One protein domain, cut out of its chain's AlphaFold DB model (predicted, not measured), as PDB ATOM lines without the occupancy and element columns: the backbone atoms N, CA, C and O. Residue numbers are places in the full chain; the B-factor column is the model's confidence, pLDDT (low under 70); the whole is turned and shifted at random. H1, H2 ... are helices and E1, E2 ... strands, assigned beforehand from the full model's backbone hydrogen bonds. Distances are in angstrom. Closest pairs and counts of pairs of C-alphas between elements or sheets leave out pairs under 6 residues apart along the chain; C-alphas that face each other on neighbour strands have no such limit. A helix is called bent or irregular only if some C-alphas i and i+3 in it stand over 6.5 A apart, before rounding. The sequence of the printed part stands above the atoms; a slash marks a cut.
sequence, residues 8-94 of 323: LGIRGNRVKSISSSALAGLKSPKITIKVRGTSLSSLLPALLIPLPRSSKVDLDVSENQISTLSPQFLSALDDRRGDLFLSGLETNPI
ATOM      1  N   LEU A   8       3.274 -44.184 -20.647       90.25
ATOM      2  CA  LEU A   8       3.250 -44.586 -19.243       90.25
ATOM      3  C   LEU A   8       3.440 -43.345 -18.372       90.25
ATOM      4  O   LEU A   8       4.445 -42.653 -18.493       90.25
ATOM      5  N   GLY A   9       2.470 -43.056 -17.507       92.75
ATOM      6  CA  GLY A   9       2.530 -41.944 -16.562       92.75
ATOM      7  C   GLY A   9       2.517 -42.455 -15.128       92.75
ATOM      8  O   GLY A   9       1.557 -43.109 -14.731       92.75
ATOM      9  N   ILE A  10       3.550 -42.140 -14.355       91.94
ATOM     10  CA  ILE A  10       3.666 -42.452 -12.931       91.94
ATOM     11  C   ILE A  10       3.698 -41.124 -12.176       91.94
ATOM     12  O   ILE A  10       4.514 -40.251 -12.473       91.94
ATOM     13  N   ARG A  11       2.781 -40.953 -11.222       92.88
ATOM     14  CA  ARG A  11       2.676 -39.747 -10.394       92.88
ATOM     15  C   ARG A  11       2.384 -40.108  -8.948       92.88
ATOM     16  O   ARG A  11       1.765 -41.137  -8.685       92.88
ATOM     17  N   GLY A  12       2.780 -39.228  -8.034       91.06
ATOM     18  CA  GLY A  12       2.443 -39.319  -6.619       91.06
ATOM     19  C   GLY A  12       3.669 -39.255  -5.715       91.06
ATOM     20  O   GLY A  12       4.641 -39.987  -5.893       91.06
ATOM     21  N   ASN A  13       3.565 -38.437  -4.673       92.19
ATOM     22  CA  ASN A  13       4.624 -38.166  -3.698       92.19
ATOM     23  C   ASN A  13       5.084 -39.393  -2.888       92.19
ATOM     24  O   ASN A  13       6.135 -39.365  -2.265       92.19
ATOM     25  N   ARG A  14       4.319 -40.488  -2.870       92.62
ATOM     26  CA  ARG A  14       4.708 -41.715  -2.151       92.62
ATOM     27  C   ARG A  14       5.583 -42.657  -2.973       92.62
ATOM     28  O   ARG A  14       6.097 -43.628  -2.420       92.62
ATOM     29  N   VAL A  15       5.756 -42.400  -4.269       90.94
ATOM     30  CA  VAL A  15       6.627 -43.210  -5.124       90.94
ATOM     31  C   VAL A  15       8.077 -42.846  -4.812       90.94
ATOM     32  O   VAL A  15       8.530 -41.756  -5.147       90.94
ATOM     33  N   LYS A  16       8.781 -43.756  -4.131       89.44
ATOM     34  CA  LYS A  16      10.185 -43.582  -3.711       89.44
ATOM     35  C   LYS A  16      11.187 -44.324  -4.589       89.44
ATOM     36  O   LYS A  16      12.357 -43.965  -4.612       89.44
ATOM     37  N   SER A  17      10.750 -45.377  -5.275       87.75
ATOM     38  CA  SER A  17      11.597 -46.195  -6.141       87.75
ATOM     39  C   SER A  17      10.780 -46.799  -7.282       87.75
ATOM     40  O   SER A  17       9.576 -47.027  -7.156       87.75
ATOM     41  N   ILE A  18      11.447 -47.050  -8.410       87.69
ATOM     42  CA  ILE A  18      10.896 -47.791  -9.546       87.69
ATOM     43  C   ILE A  18      11.779 -49.018  -9.752       87.69
ATOM     44  O   ILE A  18      13.002 -48.905  -9.839       87.69
ATOM     45  N   SER A  19      11.155 -50.195  -9.818       86.50
ATOM     46  CA  SER A  19      11.867 -51.438 -10.111       86.50
ATOM     47  C   SER A  19      12.472 -51.401 -11.513       86.50
ATOM     48  O   SER A  19      11.840 -50.933 -12.460       86.50
ATOM     49  N   SER A  20      13.652 -51.993 -11.672       79.00
ATOM     50  CA  SER A  20      14.288 -52.212 -12.973       79.00
ATOM     51  C   SER A  20      13.394 -52.970 -13.955       79.00
ATOM     52  O   SER A  20      13.417 -52.698 -15.148       79.00
ATOM     53  N   SER A  21      12.554 -53.880 -13.461       80.94
ATOM     54  CA  SER A  21      11.622 -54.669 -14.271       80.94
ATOM     55  C   SER A  21      10.286 -53.979 -14.556       80.94
ATOM     56  O   SER A  21       9.480 -54.530 -15.301       80.94
ATOM     57  N   ALA A  22      10.032 -52.778 -14.022       81.56
ATOM     58  CA  ALA A  22       8.745 -52.092 -14.196       81.56
ATOM     59  C   ALA A  22       8.435 -51.755 -15.666       81.56
ATOM     60  O   ALA A  22       7.276 -51.635 -16.051       81.56
ATOM     61  N   LEU A  23       9.481 -51.621 -16.481       81.19
ATOM     62  CA  LEU A  23       9.403 -51.313 -17.908       81.19
ATOM     63  C   LEU A  23       9.604 -52.557 -18.790       81.19
ATOM     64  O   LEU A  23       9.673 -52.454 -20.016       81.19
ATOM     65  N   ALA A  24       9.708 -53.741 -18.180       81.56
ATOM     66  CA  ALA A  24       9.893 -54.984 -18.909       81.56
ATOM     67  C   ALA A  24       8.654 -55.339 -19.734       81.56
ATOM     68  O   ALA A  24       7.512 -55.136 -19.331       81.56
ATOM     69  N   GLY A  25       8.898 -55.882 -20.925       77.50
ATOM     70  CA  GLY A  25       7.837 -56.273 -21.847       77.50
ATOM     71  C   GLY A  25       7.256 -55.119 -22.663       77.50
ATOM     72  O   GLY A  25       6.470 -55.389 -23.563       77.50
ATOM     73  N   LEU A  26       7.661 -53.863 -22.441       80.94
ATOM     74  CA  LEU A  26       7.240 -52.737 -23.276       80.94
ATOM     75  C   LEU A  26       7.879 -52.835 -24.665       80.94
ATOM     76  O   LEU A  26       9.046 -52.506 -24.867       80.94
ATOM     77  N   LYS A  27       7.101 -53.302 -25.644       80.69
ATOM     78  CA  LYS A  27       7.554 -53.516 -27.021       80.69
ATOM     79  C   LYS A  27       6.787 -52.604 -27.973       80.69
ATOM     80  O   LYS A  27       5.916 -53.049 -28.719       80.69
ATOM     81  N   SER A  28       7.119 -51.317 -27.936       84.06
ATOM     82  CA  SER A  28       6.582 -50.306 -28.852       84.06
ATOM     83  C   SER A  28       7.720 -49.520 -29.514       84.06
ATOM     84  O   SER A  28       8.741 -49.295 -28.869       84.06
ATOM     85  N   PRO A  29       7.592 -49.105 -30.791       86.31
ATOM     86  CA  PRO A  29       8.613 -48.306 -31.474       86.31
ATOM     87  C   PRO A  29       8.781 -46.896 -30.892       86.31
ATOM     88  O   PRO A  29       9.836 -46.293 -31.068       86.31
ATOM     89  N   LYS A  30       7.762 -46.358 -30.212       89.44
ATOM     90  CA  LYS A  30       7.822 -45.062 -29.530       89.44
ATOM     91  C   LYS A  30       7.149 -45.178 -28.169       89.44
ATOM     92  O   LYS A  30       5.978 -45.552 -28.100       89.44
ATOM     93  N   ILE A  31       7.891 -44.863 -27.114       89.94
ATOM     94  CA  ILE A  31       7.445 -44.973 -25.727       89.94
ATOM     95  C   ILE A  31       7.718 -43.642 -25.028       89.94
ATOM     96  O   ILE A  31       8.846 -43.165 -25.013       89.94
ATOM     97  N   THR A  32       6.696 -43.053 -24.423       91.94
ATOM     98  CA  THR A  32       6.810 -41.858 -23.591       91.94
ATOM     99  C   THR A  32       6.537 -42.243 -22.142       91.94
ATOM    100  O   THR A  32       5.438 -42.685 -21.801       91.94
ATOM    101  N   ILE A  33       7.542 -42.080 -21.289       91.38
ATOM    102  CA  ILE A  33       7.515 -42.407 -19.866       91.38
ATOM    103  C   ILE A  33       7.588 -41.095 -19.094       91.38
ATOM    104  O   ILE A  33       8.595 -40.397 -19.130       91.38
ATOM    105  N   LYS A  34       6.514 -40.759 -18.386       93.62
ATOM    106  CA  LYS A  34       6.421 -39.552 -17.565       93.62
ATOM    107  C   LYS A  34       6.389 -39.952 -16.106       93.62
ATOM    108  O   LYS A  34       5.402 -40.528 -15.657       93.62
ATOM    109  N   VAL A  35       7.440 -39.634 -15.374       92.50
ATOM    110  CA  VAL A  35       7.536 -39.840 -13.932       92.50
ATOM    111  C   VAL A  35       7.612 -38.466 -13.291       92.50
ATOM    112  O   VAL A  35       8.665 -37.840 -13.312       92.50
ATOM    113  N   ARG A  36       6.486 -37.960 -12.781       93.88
ATOM    114  CA  ARG A  36       6.406 -36.581 -12.277       93.88
ATOM    115  C   ARG A  36       5.780 -36.482 -10.898       93.88
ATOM    116  O   ARG A  36       4.829 -37.212 -10.608       93.88
ATOM    117  N   GLY A  37       6.242 -35.536 -10.085       91.50
ATOM    118  CA  GLY A  37       5.663 -35.276  -8.765       91.50
ATOM    119  C   GLY A  37       5.839 -36.460  -7.816       91.50
ATOM    120  O   GLY A  37       4.901 -36.824  -7.101       91.50
ATOM    121  N   THR A  38       6.993 -37.128  -7.878       92.81
ATOM    122  CA  THR A  38       7.337 -38.279  -7.035       92.81
ATOM    123  C   THR A  38       8.494 -37.955  -6.094       92.81
ATOM    124  O   THR A  38       9.225 -36.990  -6.290       92.81
ATOM    125  N   SER A  39       8.695 -38.781  -5.070       92.94
ATOM    126  CA  SER A  39       9.832 -38.660  -4.146       92.94
ATOM    127  C   SER A  39      10.970 -39.610  -4.527       92.94
ATOM    128  O   SER A  39      11.601 -40.216  -3.662       92.94
ATOM    129  N   LEU A  40      11.211 -39.778  -5.831       89.94
ATOM    130  CA  LEU A  40      12.353 -40.534  -6.336       89.94
ATOM    131  C   LEU A  40      13.644 -39.770  -6.073       89.94
ATOM    132  O   LEU A  40      13.783 -38.645  -6.543       89.94
ATOM    133  N   SER A  41      14.582 -40.406  -5.374       85.12
ATOM    134  CA  SER A  41      15.905 -39.843  -5.085       85.12
ATOM    135  C   SER A  41      16.965 -40.195  -6.130       85.12
ATOM    136  O   SER A  41      17.916 -39.440  -6.314       85.12
ATOM    137  N   SER A  42      16.812 -41.319  -6.837       83.94
ATOM    138  CA  SER A  42      17.760 -41.766  -7.860       83.94
ATOM    139  C   SER A  42      17.085 -42.570  -8.975       83.94
ATOM    140  O   SER A  42      16.067 -43.238  -8.772       83.94
ATOM    141  N   LEU A  43      17.665 -42.506 -10.177       83.38
ATOM    142  CA  LEU A  43      17.254 -43.308 -11.330       83.38
ATOM    143  C   LEU A  43      18.208 -44.489 -11.509       83.38
ATOM    144  O   LEU A  43      19.420 -44.311 -11.662       83.38
ATOM    145  N   LEU A  44      17.657 -45.703 -11.509       80.00
ATOM    146  CA  LEU A  44      18.451 -46.914 -11.685       80.00
ATOM    147  C   LEU A  44      18.842 -47.095 -13.167       80.00
ATOM    148  O   LEU A  44      17.960 -47.045 -14.030       80.00
ATOM    149  N   PRO A  45      20.112 -47.438 -13.474       74.19
ATOM    150  CA  PRO A  45      20.559 -47.810 -14.827       74.19
ATOM    151  C   PRO A  45      19.689 -48.898 -15.458       74.19
ATOM    152  O   PRO A  45      19.402 -48.902 -16.655       74.19
ATOM    153  N   ALA A  46      19.225 -49.814 -14.610       72.69
ATOM    154  CA  ALA A  46      18.475 -50.983 -15.011       72.69
ATOM    155  C   ALA A  46      17.048 -50.686 -15.504       72.69
ATOM    156  O   ALA A  46      16.416 -51.588 -16.034       72.69
ATOM    157  N   LEU A  47      16.553 -49.445 -15.406       76.94
ATOM    158  CA  LEU A  47      15.285 -49.039 -16.030       76.94
ATOM    159  C   LEU A  47      15.354 -49.065 -17.564       76.94
ATOM    160  O   LEU A  47      14.339 -49.252 -18.229       76.94
ATOM    161  N   LEU A  48      16.548 -48.897 -18.136       75.50
ATOM    162  CA  LEU A  48      16.738 -48.798 -19.584       75.50
ATOM    163  C   LEU A  48      17.077 -50.137 -20.249       75.50
ATOM    164  O   LEU A  48      16.977 -50.245 -21.471       75.50
ATOM    165  N   ILE A  49      17.451 -51.148 -19.457       75.62
ATOM    166  CA  ILE A  49      17.857 -52.483 -19.929       75.62
ATOM    167  C   ILE A  49      16.692 -53.259 -20.571       75.62
ATOM    168  O   ILE A  49      16.900 -53.855 -21.628       75.62
ATOM    169  N   PRO A  50      15.466 -53.267 -20.008       76.06
ATOM    170  CA  PRO A  50      14.366 -54.048 -20.573       76.06
ATOM    171  C   PRO A  50      13.749 -53.440 -21.838       76.06
ATOM    172  O   PRO A  50      12.898 -54.075 -22.462       76.06
ATOM    173  N   LEU A  51      14.129 -52.211 -22.202       79.88
ATOM    174  CA  LEU A  51      13.546 -51.486 -23.326       79.88
ATOM    175  C   LEU A  51      14.264 -51.844 -24.639       79.88
ATOM    176  O   LEU A  51      15.495 -51.801 -24.691       79.88
ATOM    177  N   PRO A  52      13.531 -52.131 -25.731       79.00
ATOM    178  CA  PRO A  52      14.138 -52.405 -27.031       79.00
ATOM    179  C   PRO A  52      15.030 -51.244 -27.486       79.00
ATOM    180  O   PRO A  52      14.589 -50.093 -27.483       79.00
ATOM    181  N   ARG A  53      16.258 -51.527 -27.938       80.50
ATOM    182  CA  ARG A  53      17.177 -50.478 -28.425       80.50
ATOM    183  C   ARG A  53      16.621 -49.692 -29.612       80.50
ATOM    184  O   ARG A  53      16.851 -48.501 -29.682       80.50
ATOM    185  N   SER A  54      15.826 -50.329 -30.471       79.69
ATOM    186  CA  SER A  54      15.178 -49.690 -31.626       79.69
ATOM    187  C   SER A  54      13.964 -48.816 -31.284       79.69
ATOM    188  O   SER A  54      13.338 -48.262 -32.187       79.69
ATOM    189  N   SER A  55      13.570 -48.744 -30.008       83.81
ATOM    190  CA  SER A  55      12.455 -47.902 -29.578       83.81
ATOM    191  C   SER A  55      12.939 -46.504 -29.219       83.81
ATOM    192  O   SER A  55      13.918 -46.355 -28.488       83.81
ATOM    193  N   LYS A  56      12.207 -45.492 -29.694       90.12
ATOM    194  CA  LYS A  56      12.389 -44.097 -29.294       90.12
ATOM    195  C   LYS A  56      11.715 -43.872 -27.947       90.12
ATOM    196  O   LYS A  56      10.487 -43.919 -27.860       90.12
ATOM    197  N   VAL A  57      12.512 -43.654 -26.914       90.06
ATOM    198  CA  VAL A  57      12.091 -43.478 -25.528       90.06
ATOM    199  C   VAL A  57      12.206 -42.006 -25.154       90.06
ATOM    200  O   VAL A  57      13.275 -41.415 -25.236       90.06
ATOM    201  N   ASP A  58      11.100 -41.418 -24.726       91.81
ATOM    202  CA  ASP A  58      11.062 -40.078 -24.148       91.81
ATOM    203  C   ASP A  58      10.796 -40.216 -22.648       91.81
ATOM    204  O   ASP A  58       9.710 -40.648 -22.252       91.81
ATOM    205  N   LEU A  59      11.817 -39.954 -21.834       91.00
ATOM    206  CA  LEU A  59      11.787 -40.059 -20.383       91.00
ATOM    207  C   LEU A  59      11.755 -38.661 -19.772       91.00
ATOM    208  O   LEU A  59      12.682 -37.867 -19.896       91.00
ATOM    209  N   ASP A  60      10.686 -38.394 -19.047       92.94
ATOM    210  CA  ASP A  60      10.438 -37.120 -18.400       92.94
ATOM    211  C   ASP A  60      10.374 -37.334 -16.892       92.94
ATOM    212  O   ASP A  60       9.503 -38.054 -16.396       92.94
ATOM    213  N   VAL A  61      11.327 -36.731 -16.183       92.75
ATOM    214  CA  VAL A  61      11.537 -36.872 -14.736       92.75
ATOM    215  C   VAL A  61      11.364 -35.544 -13.997       92.75
ATOM    216  O   VAL A  61      12.005 -35.305 -12.971       92.75
ATOM    217  N   SER A  62      10.494 -34.682 -14.522       93.19
ATOM    218  CA  SER A  62      10.196 -33.373 -13.933       93.19
ATOM    219  C   SER A  62       9.586 -33.480 -12.531       93.19
ATOM    220  O   SER A  62       8.807 -34.391 -12.258       93.19
ATOM    221  N   GLU A  63       9.867 -32.505 -11.667       92.75
ATOM    222  CA  GLU A  63       9.265 -32.342 -10.336       92.75
ATOM    223  C   GLU A  63       9.456 -33.573  -9.428       92.75
ATOM    224  O   GLU A  63       8.520 -34.015  -8.760       92.75
ATOM    225  N   ASN A  64      10.651 -34.168  -9.424       93.38
ATOM    226  CA  ASN A  64      11.003 -35.226  -8.476       93.38
ATOM    227  C   ASN A  64      12.048 -34.728  -7.459       93.38
ATOM    228  O   ASN A  64      12.387 -33.546  -7.408       93.38
ATOM    229  N   GLN A  65      12.544 -35.632  -6.615       93.69
ATOM    230  CA  GLN A  65      13.563 -35.342  -5.601       93.69
ATOM    231  C   GLN A  65      14.915 -35.962  -5.964       93.69
ATOM    232  O   GLN A  65      15.658 -36.398  -5.085       93.69
ATOM    233  N   ILE A  66      15.218 -36.050  -7.263       91.69
ATOM    234  CA  ILE A  66      16.436 -36.706  -7.734       91.69
ATOM    235  C   ILE A  66      17.620 -35.851  -7.299       91.69
ATOM    236  O   ILE A  66      17.720 -34.696  -7.701       91.69
ATOM    237  N   SER A  67      18.511 -36.413  -6.486       90.12
ATOM    238  CA  SER A  67      19.707 -35.704  -6.028       90.12
ATOM    239  C   SER A  67      20.925 -36.061  -6.862       90.12
ATOM    240  O   SER A  67      21.710 -35.189  -7.214       90.12
ATOM    241  N   THR A  68      21.077 -37.327  -7.239       86.62
ATOM    242  CA  THR A  68      22.227 -37.791  -8.015       86.62
ATOM    243  C   THR A  68      21.798 -38.728  -9.136       86.62
ATOM    244  O   THR A  68      20.819 -39.476  -9.039       86.62
ATOM    245  N   LEU A  69      22.551 -38.689 -10.234       86.44
ATOM    246  CA  LEU A  69      22.444 -39.659 -11.317       86.44
ATOM    247  C   LEU A  69      23.676 -40.547 -11.310       86.44
ATOM    248  O   LEU A  69      24.806 -40.067 -11.261       86.44
ATOM    249  N   SER A  70      23.452 -41.857 -11.376       86.50
ATOM    250  CA  SER A  70      24.559 -42.802 -11.425       86.50
ATOM    251  C   SER A  70      25.339 -42.652 -12.742       86.50
ATOM    252  O   SER A  70      24.723 -42.547 -13.810       86.50
ATOM    253  N   PRO A  71      26.683 -42.718 -12.714       84.38
ATOM    254  CA  PRO A  71      27.497 -42.698 -13.930       84.38
ATOM    255  C   PRO A  71      27.096 -43.794 -14.925       84.38
ATOM    256  O   PRO A  71      27.072 -43.564 -16.126       84.38
ATOM    257  N   GLN A  72      26.690 -44.963 -14.420       85.94
ATOM    258  CA  GLN A  72      26.206 -46.079 -15.234       85.94
ATOM    259  C   GLN A  72      24.939 -45.732 -16.027       85.94
ATOM    260  O   GLN A  72      24.812 -46.126 -17.184       85.94
ATOM    261  N   PHE A  73      24.001 -44.992 -15.425       87.12
ATOM    262  CA  PHE A  73      22.811 -44.524 -16.132       87.12
ATOM    263  C   PHE A  73      23.205 -43.524 -17.217       87.12
ATOM    264  O   PHE A  73      22.752 -43.661 -18.346       87.12
ATOM    265  N   LEU A  74      24.108 -42.588 -16.913       86.31
ATOM    266  CA  LEU A  74      24.600 -41.617 -17.891       86.31
ATOM    267  C   LEU A  74      25.300 -42.290 -19.073       86.31
ATOM    268  O   LEU A  74      25.013 -41.939 -20.210       86.31
ATOM    269  N   SER A  75      26.131 -43.305 -18.834       85.81
ATOM    270  CA  SER A  75      26.730 -44.106 -19.908       85.81
ATOM    271  C   SER A  75      25.679 -44.845 -20.744       85.81
ATOM    272  O   SER A  75      25.808 -44.927 -21.960       85.81
ATOM    273  N   ALA A  76      24.612 -45.356 -20.122       84.75
ATOM    274  CA  ALA A  76      23.517 -46.006 -20.844       84.75
ATOM    275  C   ALA A  76      22.662 -45.019 -21.662       84.75
ATOM    276  O   ALA A  76      22.120 -45.400 -22.700       84.75
ATOM    277  N   LEU A  77      22.533 -43.766 -21.214       85.88
ATOM    278  CA  LEU A  77      21.951 -42.683 -22.013       85.88
ATOM    279  C   LEU A  77      22.863 -42.331 -23.194       85.88
ATOM    280  O   LEU A  77      22.369 -42.123 -24.299       85.88
ATOM    281  N   ASP A  78      24.175 -42.295 -22.955       85.19
ATOM    282  CA  ASP A  78      25.209 -41.980 -23.944       85.19
ATOM    283  C   ASP A  78      25.165 -42.938 -25.143       85.19
ATOM    284  O   ASP A  78      25.046 -42.509 -26.290       85.19
ATOM    285  N   ASP A  79      25.123 -44.244 -24.852       85.69
ATOM    286  CA  ASP A  79      24.990 -45.334 -25.833       85.69
ATOM    287  C   ASP A  79      23.697 -45.223 -26.667       85.69
ATOM    288  O   ASP A  79      23.579 -45.791 -27.750       85.69
ATOM    289  N   ARG A  80      22.704 -44.468 -26.175       84.69
ATOM    290  CA  ARG A  80      21.369 -44.324 -26.771       84.69
ATOM    291  C   ARG A  80      21.017 -42.884 -27.157       84.69
ATOM    292  O   ARG A  80      19.835 -42.592 -27.333       84.69
ATOM    293  N   ARG A  81      22.003 -41.999 -27.353       79.94
ATOM    294  CA  ARG A  81      21.827 -40.548 -27.611       79.94
ATOM    295  C   ARG A  81      20.861 -40.148 -28.743       79.94
ATOM    296  O   ARG A  81      20.436 -38.999 -28.773       79.94
ATOM    297  N   GLY A  82      20.503 -41.046 -29.664       82.75
ATOM    298  CA  GLY A  82      19.512 -40.785 -30.726       82.75
ATOM    299  C   GLY A  82      18.110 -41.352 -30.469       82.75
ATOM    300  O   GLY A  82      17.130 -40.876 -31.046       82.75
ATOM    301  N   ASP A  83      18.013 -42.353 -29.599       87.12
ATOM    302  CA  ASP A  83      16.783 -43.098 -29.340       87.12
ATOM    303  C   ASP A  83      16.221 -42.823 -27.946       87.12
ATOM    304  O   ASP A  83      15.090 -43.207 -27.674       87.12
ATOM    305  N   LEU A  84      16.968 -42.166 -27.058       88.00
ATOM    306  CA  LEU A  84      16.523 -41.845 -25.711       88.00
ATOM    307  C   LEU A  84      16.688 -40.354 -25.415       88.00
ATOM    308  O   LEU A  84      17.793 -39.818 -25.437       88.00
ATOM    309  N   PHE A  85      15.577 -39.707 -25.077       89.19
ATOM    310  CA  PHE A  85      15.523 -38.313 -24.652       89.19
ATOM    311  C   PHE A  85      15.187 -38.240 -23.165       89.19
ATOM    312  O   PHE A  85      14.232 -38.869 -22.720       89.19
ATOM    313  N   LEU A  86      15.987 -37.499 -22.396       89.56
ATOM    314  CA  LEU A  86      15.746 -37.234 -20.978       89.56
ATOM    315  C   LEU A  86      15.396 -35.754 -20.797       89.56
ATOM    316  O   LEU A  86      16.126 -34.884 -21.271       89.56
ATOM    317  N   SER A  87      14.300 -35.468 -20.103       90.88
ATOM    318  CA  SER A  87      13.836 -34.107 -19.811       90.88
ATOM    319  C   SER A  87      13.381 -33.961 -18.357       90.88
ATOM    320  O   SER A  87      13.084 -34.955 -17.690       90.88
ATOM    321  N   GLY A  88      13.355 -32.728 -17.842       89.75
ATOM    322  CA  GLY A  88      12.842 -32.430 -16.503       89.75
ATOM    323  C   GLY A  88      13.858 -32.552 -15.369       89.75
ATOM    324  O   GLY A  88      13.515 -32.308 -14.212       89.75
ATOM    325  N   LEU A  89      15.112 -32.897 -15.663       90.31
ATOM    326  CA  LEU A  89      16.158 -33.051 -14.649       90.31
ATOM    327  C   LEU A  89      16.484 -31.722 -13.941       90.31
ATOM    328  O   LEU A  89      16.810 -31.717 -12.762       90.31
ATOM    329  N   GLU A  90      16.316 -30.599 -14.632       89.81
ATOM    330  CA  GLU A  90      16.521 -29.233 -14.144       89.81
ATOM    331  C   GLU A  90      15.582 -28.812 -13.002       89.81
ATOM    332  O   GLU A  90      15.898 -27.893 -12.255       89.81
ATOM    333  N   THR A  91      14.440 -29.483 -12.851       91.81
ATOM    334  CA  THR A  91      13.466 -29.202 -11.778       91.81
ATOM    335  C   THR A  91      13.718 -30.017 -10.506       91.81
ATOM    336  O   THR A  91      12.924 -29.958  -9.570       91.81
ATOM    337  N   ASN A  92      14.799 -30.799 -10.476       93.00
ATOM    338  CA  ASN A  92      15.163 -31.652  -9.352       93.00
ATOM    339  C   ASN A  92      16.279 -31.012  -8.504       93.00
ATOM    340  O   ASN A  92      17.126 -30.299  -9.046       93.00
ATOM    341  N   PRO A  93      16.330 -31.288  -7.190       93.56
ATOM    342  CA  PRO A  93      17.377 -30.785  -6.304       93.56
ATOM    343  C   PRO A  93      18.690 -31.569  -6.482       93.56
ATOM    344  O   PRO A  93      19.054 -32.391  -5.642       93.56
ATOM    345  N   ILE A  94      19.412 -31.315  -7.578       93.19
ATOM    346  CA  ILE A  94      20.661 -32.019  -7.898       93.19
ATOM    347  C   ILE A  94      21.774 -31.636  -6.908       93.19
ATOM    348  O   ILE A  94      22.067 -30.457  -6.701       93.19
TER     349      ILE A  94
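What this domain is: This is residues 8 to 94 of the 323 residues of an uncharacterized protein of Lygus hesperus (UniProt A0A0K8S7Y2). The backbone winds in stacked turns, a short solenoid: parallel strands E1, E2, E3 and E4 form one wall, and H1, residues 39 to 55 and H2 lie on the turns' return paths. The printed part has 87 residues, with two named helices and four named strands ordered E1 H1 E2 E3 H2 E4, mixed in class, under half of the residues in named elements. It is compact, radius of gyration of the C-alphas 12.1 A, spanning 31 by 23 by 18 A.

How they stand to each other: E1, residues 8 to 12, and E2, residues 30 to 38, are parallel at 1 degrees; N 10 and O 34, 2.8 A apart, are within hydrogen-bond range. H1, residues 20 to 23, is irregular, C-alphas 20 and 23 being 7.0 A apart, and is not on the sheet. E3, residues 56 to 60, is parallel to E2, with N 33 and O 58 2.8 A apart. H2, residues 71 to 78, only grazes the sheet with residues 76 to 78; its O i to N i+4 pairs are within hydrogen-bond range. E4, residues 84 to 87, is parallel to E3, with N 59 and O 85 2.8 A apart.

Where its parts are: C-alpha 8 of E1 is at (3.250, -44.586, -19.243). E2 measures 23.5 A. C-alpha 87 of E4 is at (13.836, -34.107, -19.811).

The domain as a whole: The printed part has no cut; the link E2 to E3 is long. No printed residue is under pLDDT 70.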